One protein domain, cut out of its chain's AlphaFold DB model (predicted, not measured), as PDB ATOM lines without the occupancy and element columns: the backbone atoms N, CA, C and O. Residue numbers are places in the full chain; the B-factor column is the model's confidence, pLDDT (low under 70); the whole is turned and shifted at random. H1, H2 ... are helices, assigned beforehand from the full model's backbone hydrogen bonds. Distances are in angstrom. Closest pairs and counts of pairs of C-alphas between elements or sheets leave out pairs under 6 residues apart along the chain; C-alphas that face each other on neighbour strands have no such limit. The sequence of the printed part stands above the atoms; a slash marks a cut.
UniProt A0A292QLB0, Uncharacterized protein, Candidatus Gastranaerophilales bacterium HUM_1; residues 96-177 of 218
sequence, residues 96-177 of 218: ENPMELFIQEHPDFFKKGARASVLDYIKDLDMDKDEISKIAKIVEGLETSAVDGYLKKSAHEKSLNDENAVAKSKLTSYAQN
ATOM      1  N   GLU A  96     192.629 163.731 199.186       54.53
ATOM      2  CA  GLU A  96     194.040 164.134 199.126       54.53
ATOM      3  C   GLU A  96     194.605 164.178 200.556       54.53
ATOM      4  O   GLU A  96     194.191 164.970 201.409       54.53
ATOM      5  N   ASN A  97     195.528 163.264 200.851       73.62
ATOM      6  CA  ASN A  97     196.311 163.255 202.083       73.62
ATOM      7  C   ASN A  97     197.083 164.599 202.199       73.62
ATOM      8  O   ASN A  97     197.596 165.065 201.185       73.62
ATOM      9  N   PRO A  98     197.209 165.253 203.375       77.88
ATOM     10  CA  PRO A  98     198.028 166.469 203.527       77.88
ATOM     11  C   PRO A  98     199.458 166.321 202.980       77.88
ATOM     12  O   PRO A  98     200.016 167.263 202.416       77.88
ATOM     13  N   MET A  99     200.017 165.114 203.086       83.75
ATOM     14  CA  MET A  99     201.280 164.732 202.458       83.75
ATOM     15  C   MET A  99     201.196 164.735 200.929       83.75
ATOM     16  O   MET A  99     202.122 165.167 200.255       83.75
ATOM     17  N   GLU A 100     200.091 164.264 200.370       82.56
ATOM     18  CA  GLU A 100     199.845 164.199 198.929       82.56
ATOM     19  C   GLU A 100     199.617 165.594 198.335       82.56
ATOM     20  O   GLU A 100     200.220 165.908 197.313       82.56
ATOM     21  N   LEU A 101     198.904 166.475 199.048       80.00
ATOM     22  CA  LEU A 101     198.819 167.911 198.745       80.00
ATOM     23  C   LEU A 101     200.205 168.561 198.695       80.00
ATOM     24  O   LEU A 101     200.520 169.319 197.776       80.00
ATOM     25  N   PHE A 102     201.054 168.266 199.681       86.94
ATOM     26  CA  PHE A 102     202.420 168.777 199.691       86.94
ATOM     27  C   PHE A 102     203.241 168.222 198.516       86.94
ATOM     28  O   PHE A 102     203.920 168.985 197.834       86.94
ATOM     29  N   ILE A 103     203.167 166.914 198.248       85.44
ATOM     30  CA  ILE A 103     203.883 166.261 197.139       85.44
ATOM     31  C   ILE A 103     203.418 166.798 195.779       85.44
ATOM     32  O   ILE A 103     204.229 166.907 194.861       85.44
ATOM     33  N   GLN A 104     202.141 167.155 195.642       82.38
ATOM     34  CA  GLN A 104     201.592 167.761 194.433       82.38
ATOM     35  C   GLN A 104     202.150 169.168 194.186       82.38
ATOM     36  O   GLN A 104     202.496 169.496 193.052       82.38
ATOM     37  N   GLU A 105     202.255 169.999 195.227       83.56
ATOM     38  CA  GLU A 105     202.833 171.346 195.114       83.56
ATOM     39  C   GLU A 105     204.360 171.325 194.970       83.56
ATOM     40  O   GLU A 105     204.944 172.178 194.296       83.56
ATOM     41  N   HIS A 106     205.011 170.338 195.582       84.69
ATOM     42  CA  HIS A 106     206.458 170.177 195.604       84.69
ATOM     43  C   HIS A 106     206.856 168.795 195.079       84.69
ATOM     44  O   HIS A 106     207.330 167.941 195.846       84.69
ATOM     45  N   PRO A 107     206.697 168.567 193.761       87.62
ATOM     46  CA  PRO A 107     207.052 167.296 193.163       87.62
ATOM     47  C   PRO A 107     208.528 167.000 193.422       87.62
ATOM     48  O   PRO A 107     209.389 167.879 193.390       87.62
ATOM     49  N   ASP A 108     208.811 165.736 193.715       89.69
ATOM     50  CA  ASP A 108     210.156 165.201 193.925       89.69
ATOM     51  C   ASP A 108     210.927 165.750 195.137       89.69
ATOM     52  O   ASP A 108     212.049 165.297 195.379       89.69
ATOM     53  N   PHE A 109     210.336 166.630 195.959       93.25
ATOM     54  CA  PHE A 109     211.003 167.202 197.133       93.25
ATOM     55  C   PHE A 109     211.628 166.120 198.021       93.25
ATOM     56  O   PHE A 109     212.813 166.187 198.331       93.25
ATOM     57  N   PHE A 110     210.865 165.083 198.375       93.56
ATOM     58  CA  PHE A 110     211.345 163.982 199.214       93.56
ATOM     59  C   PHE A 110     212.129 162.902 198.456       93.56
ATOM     60  O   PHE A 110     212.729 162.035 199.084       93.56
ATOM     61  N   LYS A 111     212.179 162.948 197.118       90.75
ATOM     62  CA  LYS A 111     212.952 161.985 196.311       90.75
ATOM     63  C   LYS A 111     214.441 162.335 196.240       90.75
ATOM     64  O   LYS A 111     215.239 161.553 195.730       90.75
ATOM     65  N   LYS A 112     214.829 163.515 196.728       87.69
ATOM     66  CA  LYS A 112     216.199 164.022 196.644       87.69
ATOM     67  C   LYS A 112     217.029 163.608 197.862       87.69
ATOM     68  O   LYS A 112     216.753 164.025 198.985       87.69
ATOM     69  N   GLY A 113     218.110 162.865 197.627       86.88
ATOM     70  CA  GLY A 113     219.128 162.572 198.642       86.88
ATOM     71  C   GLY A 113     218.549 161.960 199.923       86.88
ATOM     72  O   GLY A 113     217.764 161.020 199.871       86.88
ATOM     73  N   ALA A 114     218.927 162.513 201.077       90.56
ATOM     74  CA  ALA A 114     218.488 162.033 202.390       90.56
ATOM     75  C   ALA A 114     217.060 162.474 202.779       90.56
ATOM     76  O   ALA A 114     216.570 162.092 203.842       90.56
ATOM     77  N   ARG A 115     216.361 163.251 201.938       94.44
ATOM     78  CA  ARG A 115     214.993 163.712 202.229       94.44
ATOM     79  C   ARG A 115     213.986 162.558 202.275       94.44
ATOM     80  O   ARG A 115     212.981 162.670 202.967       94.44
ATOM     81  N   ALA A 116     214.286 161.424 201.640       93.69
ATOM     82  CA  ALA A 116     213.469 160.214 201.740       93.69
ATOM     83  C   ALA A 116     213.365 159.700 203.188       93.69
ATOM     84  O   ALA A 116     212.301 159.254 203.605       93.69
ATOM     85  N   SER A 117     214.434 159.831 203.978       93.56
ATOM     86  CA  SER A 117     214.420 159.480 205.402       93.56
ATOM     87  C   SER A 117     213.542 160.426 206.220       93.56
ATOM     88  O   SER A 117     212.916 160.008 207.187       93.56
ATOM     89  N   VAL A 118     213.471 161.704 205.826       94.62
ATOM     90  CA  VAL A 118     212.563 162.673 206.455       94.62
ATOM     91  C   VAL A 118     211.118 162.278 206.178       94.62
ATOM     92  O   VAL A 118     210.324 162.249 207.109       94.62
ATOM     93  N   LEU A 119     210.799 161.910 204.932       93.00
ATOM     94  CA  LEU A 119     209.474 161.405 204.567       93.00
ATOM     95  C   LEU A 119     209.097 160.161 205.379       93.00
ATOM     96  O   LEU A 119     207.992 160.093 205.906       93.00
ATOM     97  N   ASP A 120     210.018 159.203 205.502       93.94
ATOM     98  CA  ASP A 120     209.792 157.971 206.263       93.94
ATOM     99  C   ASP A 120     209.461 158.243 207.736       93.94
ATOM    100  O   ASP A 120     208.599 157.581 208.302       93.94
ATOM    101  N   TYR A 121     210.089 159.264 208.325       94.50
ATOM    102  CA  TYR A 121     209.833 159.682 209.701       94.50
ATOM    103  C   TYR A 121     208.481 160.390 209.882       94.50
ATOM    104  O   TYR A 121     207.818 160.186 210.895       94.50
ATOM    105  N   ILE A 122     208.069 161.235 208.930       92.56
ATOM    106  CA  ILE A 122     206.879 162.091 209.092       92.56
ATOM    107  C   ILE A 122     205.582 161.481 208.546       92.56
ATOM    108  O   ILE A 122     204.510 161.958 208.899       92.56
ATOM    109  N   LYS A 123     205.647 160.456 207.687       87.31
ATOM    110  CA  LYS A 123     204.468 159.901 206.983       87.31
ATOM    111  C   LYS A 123     203.384 159.327 207.907       87.31
ATOM    112  O   LYS A 123     202.222 159.320 207.518       87.31
ATOM    113  N   ASP A 124     203.771 158.841 209.087       88.12
ATOM    114  CA  ASP A 124     202.870 158.208 210.059       88.12
ATOM    115  C   ASP A 124     202.448 159.180 211.179       88.12
ATOM    116  O   ASP A 124     201.697 158.811 212.083       88.12
ATOM    117  N   LEU A 125     202.940 160.423 211.139       87.31
ATOM    118  CA  LEU A 125     202.587 161.464 212.096       87.31
ATOM    119  C   LEU A 125     201.323 162.194 211.630       87.31
ATOM    120  O   LEU A 125     201.152 162.474 210.444       87.31
ATOM    121  N   ASP A 126     200.452 162.539 212.579       84.88
ATOM    122  CA  ASP A 126     199.294 163.396 212.317       84.88
ATOM    123  C   ASP A 126     199.772 164.848 212.192       84.88
ATOM    124  O   ASP A 126     199.865 165.574 213.180       84.88
ATOM    125  N   MET A 127     200.187 165.212 210.980       82.38
ATOM    126  CA  MET A 127     200.746 166.520 210.645       82.38
ATOM    127  C   MET A 127     199.889 167.230 209.609       82.38
ATOM    128  O   MET A 127     199.431 166.627 208.630       82.38
ATOM    129  N   ASP A 128     199.744 168.540 209.777       80.88
ATOM    130  CA  ASP A 128     199.129 169.375 208.754       80.88
ATOM    131  C   ASP A 128     200.132 169.773 207.649       80.88
ATOM    132  O   ASP A 128     201.354 169.606 207.744       80.88
ATOM    133  N   LYS A 129     199.604 170.319 206.549       83.44
ATOM    134  CA  LYS A 129     200.410 170.744 205.396       83.44
ATOM    135  C   LYS A 129     201.414 171.848 205.757       83.44
ATOM    136  O   LYS A 129     202.514 171.886 205.195       83.44
ATOM    137  N   ASP A 130     201.060 172.759 206.659       81.69
ATOM    138  CA  ASP A 130     201.924 173.877 207.040       81.69
ATOM    139  C   ASP A 130     203.113 173.384 207.864       81.69
ATOM    140  O   ASP A 130     204.234 173.874 207.701       81.69
ATOM    141  N   GLU A 131     202.905 172.387 208.719       90.56
ATOM    142  CA  GLU A 131     203.963 171.719 209.465       90.56
ATOM    143  C   GLU A 131     204.900 170.935 208.541       90.56
ATOM    144  O   GLU A 131     206.121 171.100 208.640       90.56
ATOM    145  N   ILE A 132     204.362 170.180 207.573       91.94
ATOM    146  CA  ILE A 132     205.169 169.509 206.535       91.94
ATOM    147  C   ILE A 132     205.994 170.547 205.757       91.94
ATOM    148  O   ILE A 132     207.199 170.381 205.554       91.94
ATOM    149  N   SER A 133     205.380 171.681 205.404       89.81
ATOM    150  CA  SER A 133     206.046 172.780 204.699       89.81
ATOM    151  C   SER A 133     207.145 173.447 205.532       89.81
ATOM    152  O   SER A 133     208.177 173.856 204.993       89.81
ATOM    153  N   LYS A 134     206.970 173.568 206.852       95.19
ATOM    154  CA  LYS A 134     208.011 174.083 207.759       95.19
ATOM    155  C   LYS A 134     209.195 173.124 207.840       95.19
ATOM    156  O   LYS A 134     210.332 173.584 207.743       95.19
ATOM    157  N   ILE A 135     208.947 171.818 207.967       95.44
ATOM    158  CA  ILE A 135     210.010 170.802 207.948       95.44
ATOM    159  C   ILE A 135     210.784 170.881 206.634       95.44
ATOM    160  O   ILE A 135     212.014 170.944 206.649       95.44
ATOM    161  N   ALA A 136     210.076 170.964 205.506       94.06
ATOM    162  CA  ALA A 136     210.691 171.091 204.194       94.06
ATOM    163  C   ALA A 136     211.639 172.303 204.103       94.06
ATOM    164  O   ALA A 136     212.790 172.162 203.684       94.06
ATOM    165  N   LYS A 137     211.200 173.473 204.591       95.44
ATOM    166  CA  LYS A 137     212.023 174.695 204.645       95.44
ATOM    167  C   LYS A 137     213.259 174.550 205.532       95.44
ATOM    168  O   LYS A 137     214.320 175.056 205.178       95.44
ATOM    169  N   ILE A 138     213.143 173.875 206.678       96.81
ATOM    170  CA  ILE A 138     214.285 173.626 207.573       96.81
ATOM    171  C   ILE A 138     215.329 172.758 206.867       96.81
ATOM    172  O   ILE A 138     216.516 173.084 206.888       96.81
ATOM    173  N   VAL A 139     214.887 171.682 206.215       96.50
ATOM    174  CA  VAL A 139     215.765 170.769 205.472       96.50
ATOM    175  C   VAL A 139     216.482 171.506 204.340       96.50
ATOM    176  O   VAL A 139     217.703 171.418 204.228       96.50
ATOM    177  N   GLU A 140     215.760 172.303 203.553       95.00
ATOM    178  CA  GLU A 140     216.362 173.135 202.504       95.00
ATOM    179  C   GLU A 140     217.354 174.163 203.042       95.00
ATOM    180  O   GLU A 140     218.425 174.347 202.459       95.00
ATOM    181  N   GLY A 141     217.032 174.809 204.163       96.38
ATOM    182  CA  GLY A 141     217.927 175.758 204.818       96.38
ATOM    183  C   GLY A 141     219.229 175.103 205.276       96.38
ATOM    184  O   GLY A 141     220.305 175.657 205.051       96.38
ATOM    185  N   LEU A 142     219.153 173.907 205.864       96.19
ATOM    186  CA  LEU A 142     220.330 173.143 206.284       96.19
ATOM    187  C   LEU A 142     221.193 172.723 205.093       96.19
ATOM    188  O   LEU A 142     222.409 172.904 205.132       96.19
ATOM    189  N   GLU A 143     220.579 172.204 204.028       95.25
ATOM    190  CA  GLU A 143     221.295 171.815 202.811       95.25
ATOM    191  C   GLU A 143     221.989 173.012 202.155       95.25
ATOM    192  O   GLU A 143     223.174 172.938 201.830       95.25
ATOM    193  N   THR A 144     221.276 174.130 202.009       96.12
ATOM    194  CA  THR A 144     221.818 175.358 201.407       96.12
ATOM    195  C   THR A 144     222.969 175.905 202.245       96.12
ATOM    196  O   THR A 144     224.053 176.152 201.724       96.12
ATOM    197  N   SER A 145     222.782 175.995 203.565       96.62
ATOM    198  CA  SER A 145     223.813 176.457 204.499       96.62
ATOM    199  C   SER A 145     225.066 175.572 204.469       96.62
ATOM    200  O   SER A 145     226.192 176.075 204.471       96.62
ATOM    201  N   ALA A 146     224.895 174.248 204.383       96.19
ATOM    202  CA  ALA A 146     226.011 173.313 204.281       96.19
ATOM    203  C   ALA A 146     226.795 173.488 202.969       96.19
ATOM    204  O   ALA A 146     228.030 173.505 202.986       96.19
ATOM    205  N   VAL A 147     226.093 173.652 201.843       96.31
ATOM    206  CA  VAL A 147     226.707 173.893 200.528       96.31
ATOM    207  C   VAL A 147     227.462 175.223 200.511       96.31
ATOM    208  O   VAL A 147     228.629 175.255 200.116       96.31
ATOM    209  N   ASP A 148     226.849 176.296 201.012       96.44
ATOM    210  CA  ASP A 148     227.466 177.623 201.092       96.44
ATOM    211  C   ASP A 148     228.721 177.612 201.971       96.44
ATOM    212  O   ASP A 148     229.769 178.150 201.595       96.44
ATOM    213  N   GLY A 149     228.647 176.952 203.131       97.44
ATOM    214  CA  GLY A 149     229.786 176.780 204.028       97.44
ATOM    215  C   GLY A 149     230.950 176.048 203.357       97.44
ATOM    216  O   GLY A 149     232.104 176.479 203.469       97.44
ATOM    217  N   TYR A 150     230.659 174.978 202.613       97.69
ATOM    218  CA  TYR A 150     231.667 174.227 201.866       97.69
ATOM    219  C   TYR A 150     232.304 175.060 200.747       97.69
ATOM    220  O   TYR A 150     233.532 175.129 200.655       97.69
ATOM    221  N   LEU A 151     231.491 175.744 199.936       97.31
ATOM    222  CA  LEU A 151     231.961 176.610 198.850       97.31
ATOM    223  C   LEU A 151     232.876 177.717 199.375       97.31
ATOM    224  O   LEU A 151     233.961 177.936 198.834       97.31
ATOM    225  N   LYS A 152     232.480 178.374 200.470       97.31
ATOM    226  CA  LYS A 152     233.280 179.430 201.096       97.31
ATOM    227  C   LYS A 152     234.622 178.903 201.605       97.31
ATOM    228  O   LYS A 152     235.648 179.550 201.397       97.31
ATOM    229  N   LYS A 153     234.633 177.724 202.234       97.06
ATOM    230  CA  LYS A 153     235.869 177.077 202.698       97.06
ATOM    231  C   LYS A 153     236.785 176.716 201.527       97.06
ATOM    232  O   LYS A 153     237.971 177.024 201.579       97.06
ATOM    233  N   SER A 154     236.232 176.123 200.471       97.19
ATOM    234  CA  SER A 154     236.978 175.749 199.267       97.19
ATOM    235  C   SER A 154     237.587 176.971 198.568       97.19
ATOM    236  O   SER A 154     238.765 176.960 198.215       97.19
ATOM    237  N   ALA A 155     236.826 178.062 198.437       95.12
ATOM    238  CA  ALA A 155     237.314 179.309 197.854       95.12
ATOM    239  C   ALA A 155     238.453 179.929 198.678       95.12
ATOM    240  O   ALA A 155     239.458 180.368 198.118       95.12
ATOM    241  N   HIS A 156     238.324 179.926 200.005       97.25
ATOM    242  CA  HIS A 156     239.368 180.415 200.900       97.25
ATOM    243  C   HIS A 156     240.653 179.578 200.802       97.25
ATOM    244  O   HIS A 156     241.743 180.131 200.681       97.25
ATOM    245  N   GLU A 157     240.536 178.249 200.792       96.50
ATOM    246  CA  GLU A 157     241.680 177.344 200.631       96.50
ATOM    247  C   GLU A 157     242.390 177.545 199.286       96.50
ATOM    248  O   GLU A 157     243.620 177.611 199.236       96.50
ATOM    249  N   LYS A 158     241.622 177.733 198.207       96.50
ATOM    250  CA  LYS A 158     242.177 178.078 196.898       96.50
ATOM    251  C   LYS A 158     242.950 179.400 196.945       96.50
ATOM    252  O   LYS A 158     244.064 179.442 196.431       96.50
ATOM    253  N   SER A 159     242.408 180.440 197.591       96.50
ATOM    254  CA  SER A 159     243.099 181.734 197.743       96.50
ATOM    255  C   SER A 159     244.441 181.569 198.446       96.50
ATOM    256  O   SER A 159     245.464 182.007 197.929       96.50
ATOM    257  N   LEU A 160     244.464 180.856 199.578       96.19
ATOM    258  CA  LEU A 160     245.701 180.603 200.319       96.19
ATOM    259  C   LEU A 160     246.732 179.842 199.481       96.19
ATOM    260  O   LEU A 160     247.928 180.121 199.559       96.19
ATOM    261  N   ASN A 161     246.291 178.868 198.685       96.06
ATOM    262  CA  ASN A 161     247.197 178.110 197.834       96.06
ATOM    263  C   ASN A 161     247.754 178.959 196.680       96.06
ATOM    264  O   ASN A 161     248.952 178.895 196.399       96.06
ATOM    265  N   ASP A 162     246.914 179.788 196.058       96.31
ATOM    266  CA  ASP A 162     247.319 180.720 195.004       96.31
ATOM    267  C   ASP A 162     248.314 181.762 195.554       96.31
ATOM    268  O   ASP A 162     249.375 181.988 194.966       96.31
ATOM    269  N   GLU A 163     248.044 182.331 196.731       94.38
ATOM    270  CA  GLU A 163     248.948 183.251 197.432       94.38
ATOM    271  C   GLU A 163     250.285 182.589 197.780       94.38
ATOM    272  O   GLU A 163     251.350 183.165 197.541       94.38
ATOM    273  N   ASN A 164     250.255 181.348 198.271       95.69
ATOM    274  CA  ASN A 164     251.463 180.575 198.546       95.69
ATOM    275  C   ASN A 164     252.264 180.279 197.271       95.69
ATOM    276  O   ASN A 164     253.495 180.353 197.290       95.69
ATOM    277  N   ALA A 165     251.600 179.955 196.160       95.56
ATOM    278  CA  ALA A 165     252.257 179.744 194.873       95.56
ATOM    279  C   ALA A 165     252.931 181.032 194.376       95.56
ATOM    280  O   ALA A 165     254.094 181.005 193.962       95.56
ATOM    281  N   VAL A 166     252.250 182.176 194.501       94.00
ATOM    282  CA  VAL A 166     252.813 183.497 194.186       94.00
ATOM    283  C   VAL A 166     254.009 183.813 195.087       94.00
ATOM    284  O   VAL A 166     255.046 184.250 194.588       94.00
ATOM    285  N   ALA A 167     253.911 183.567 196.394       93.06
ATOM    286  CA  ALA A 167     255.001 183.796 197.340       93.06
ATOM    287  C   ALA A 167     256.227 182.924 197.023       93.06
ATOM    288  O   ALA A 167     257.345 183.437 196.973       93.06
ATOM    289  N   LYS A 168     256.026 181.634 196.722       93.38
ATOM    290  CA  LYS A 168     257.096 180.720 196.284       93.38
ATOM    291  C   LYS A 168     257.744 181.181 194.980       93.38
ATOM    292  O   LYS A 168     258.970 181.159 194.871       93.38
ATOM    293  N   SER A 169     256.945 181.623 194.010       91.12
ATOM    294  CA  SER A 169     257.447 182.145 192.735       91.12
ATOM    295  C   SER A 169     258.290 183.410 192.937       91.12
ATOM    296  O   SER A 169     259.408 183.501 192.423       91.12
ATOM    297  N   LYS A 170     257.822 184.348 193.773       91.12
ATOM    298  CA  LYS A 170     258.581 185.553 194.153       91.12
ATOM    299  C   LYS A 170     259.881 185.208 194.874       91.12
ATOM    300  O   LYS A 170     260.922 185.734 194.506       91.12
ATOM    301  N   LEU A 171     259.843 184.299 195.849       86.44
ATOM    302  CA  LEU A 171     261.031 183.852 196.579       86.44
ATOM    303  C   LEU A 171     262.054 183.198 195.643       86.44
ATOM    304  O   LEU A 171     263.239 183.508 195.715       86.44
ATOM    305  N   THR A 172     261.593 182.358 194.716       82.88
ATOM    306  CA  THR A 172     262.450 181.740 193.694       82.88
ATOM    307  C   THR A 172     263.060 182.800 192.778       82.88
ATOM    308  O   THR A 172     264.259 182.775 192.521       82.88
ATOM    309  N   SER A 173     262.261 183.778 192.344       80.69
ATOM    310  CA  SER A 173     262.723 184.892 191.512       80.69
ATOM    311  C   SER A 173     263.751 185.758 192.241       80.69
ATOM    312  O   SER A 173     264.740 186.163 191.640       80.69
ATOM    313  N   TYR A 174     263.558 186.028 193.533       77.50
ATOM    314  CA  TYR A 174     264.539 186.751 194.342       77.50
ATOM    315  C   TYR A 174     265.813 185.940 194.563       77.50
ATOM    316  O   TYR A 174     266.892 186.512 194.493       77.50
ATOM    317  N   ALA A 175     265.721 184.624 194.766       73.94
ATOM    318  CA  ALA A 175     266.895 183.762 194.888       73.94
ATOM    319  C   ALA A 175     267.697 183.675 193.575       73.94
ATOM    320  O   ALA A 175     268.923 183.655 193.608       73.94
ATOM    321  N   GLN A 176     267.019 183.650 192.423       72.88
ATOM    322  CA  GLN A 176     267.656 183.586 191.101       72.88
ATOM    323  C   GLN A 176     268.240 184.929 190.648       72.88
ATOM    324  O   GLN A 176     269.297 184.953 190.021       72.88
ATOM    325  N   ASN A 177     267.566 186.038 190.967       64.88
ATOM    326  CA  ASN A 177     267.994 187.393 190.609       64.88
ATOM    327  C   ASN A 177     268.789 188.086 191.722       64.88
ATOM    328  O   ASN A 177     269.115 189.268 191.595       64.88
TER     329      ASN A 177
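This is residues 96 to 177 of the 218 residues of an uncharacterized protein of Candidatus Gastranaerophilales bacterium HUM_1 (UniProt A0A292QLB0). One long helix, H3, makes the long axis; at the end where it begins, the short helices H1 and H2 and their links form a small compact head together with residues 129 to 140 of H3. The rest of H3, residues 141 to 177, sticks out from this head as a free arm. The printed part has 82 residues, with three named helices in the order H1, H2, H3 and no named strand; the class is all helix. The whole is extended, with a radius of gyration of the C-alphas of 23.4 A, and spans 78 by 19 by 17 A, the length made by the arm.

Find C-alpha 129 at (200.410, 170.744, 205.396); from there H3, residues 129 to 177, runs 71.2 A to C-alpha 177 at (267.994, 187.393, 190.609). Go back to C-alpha 98 at (198.028, 166.469, 203.527), where H1, residues 98 to 105, begins. H2 is residues 115 to 122; H1 and H2 each measure 10.8 A from first to last C-alpha.

Start at H3, which touches H1 with residues 129 to 133 alone; the closest C-alphas, those of Pro 98 and Lys 129, are 5.2 A apart. H1 and H3 run the same way at a steep tilt of 51 degrees. H2 is close to H3 but not clearly touching: look at Arg 115 and Val 139, whose C-alphas, the closest, are 7.8 A apart. H2 and H3 run opposite ways at a shallow tilt of 32 degrees. H1 and H2 are apart. In H1, H2 and H3 every O i to N i+4 pair is within hydrogen-bond range.

The C-alphas of Glu 96 and Asn 177, the two farthest apart, are 78.0 A from each other. Without residues 141 to 177, the remaining 45 residues span 25 by 19 by 16 A. The printed part has no cut, and the links H1 to H2 and H2 to H3 are short. The mean pLDDT of the printed part is 89.9; look for values under 70 at residues 96 and 177.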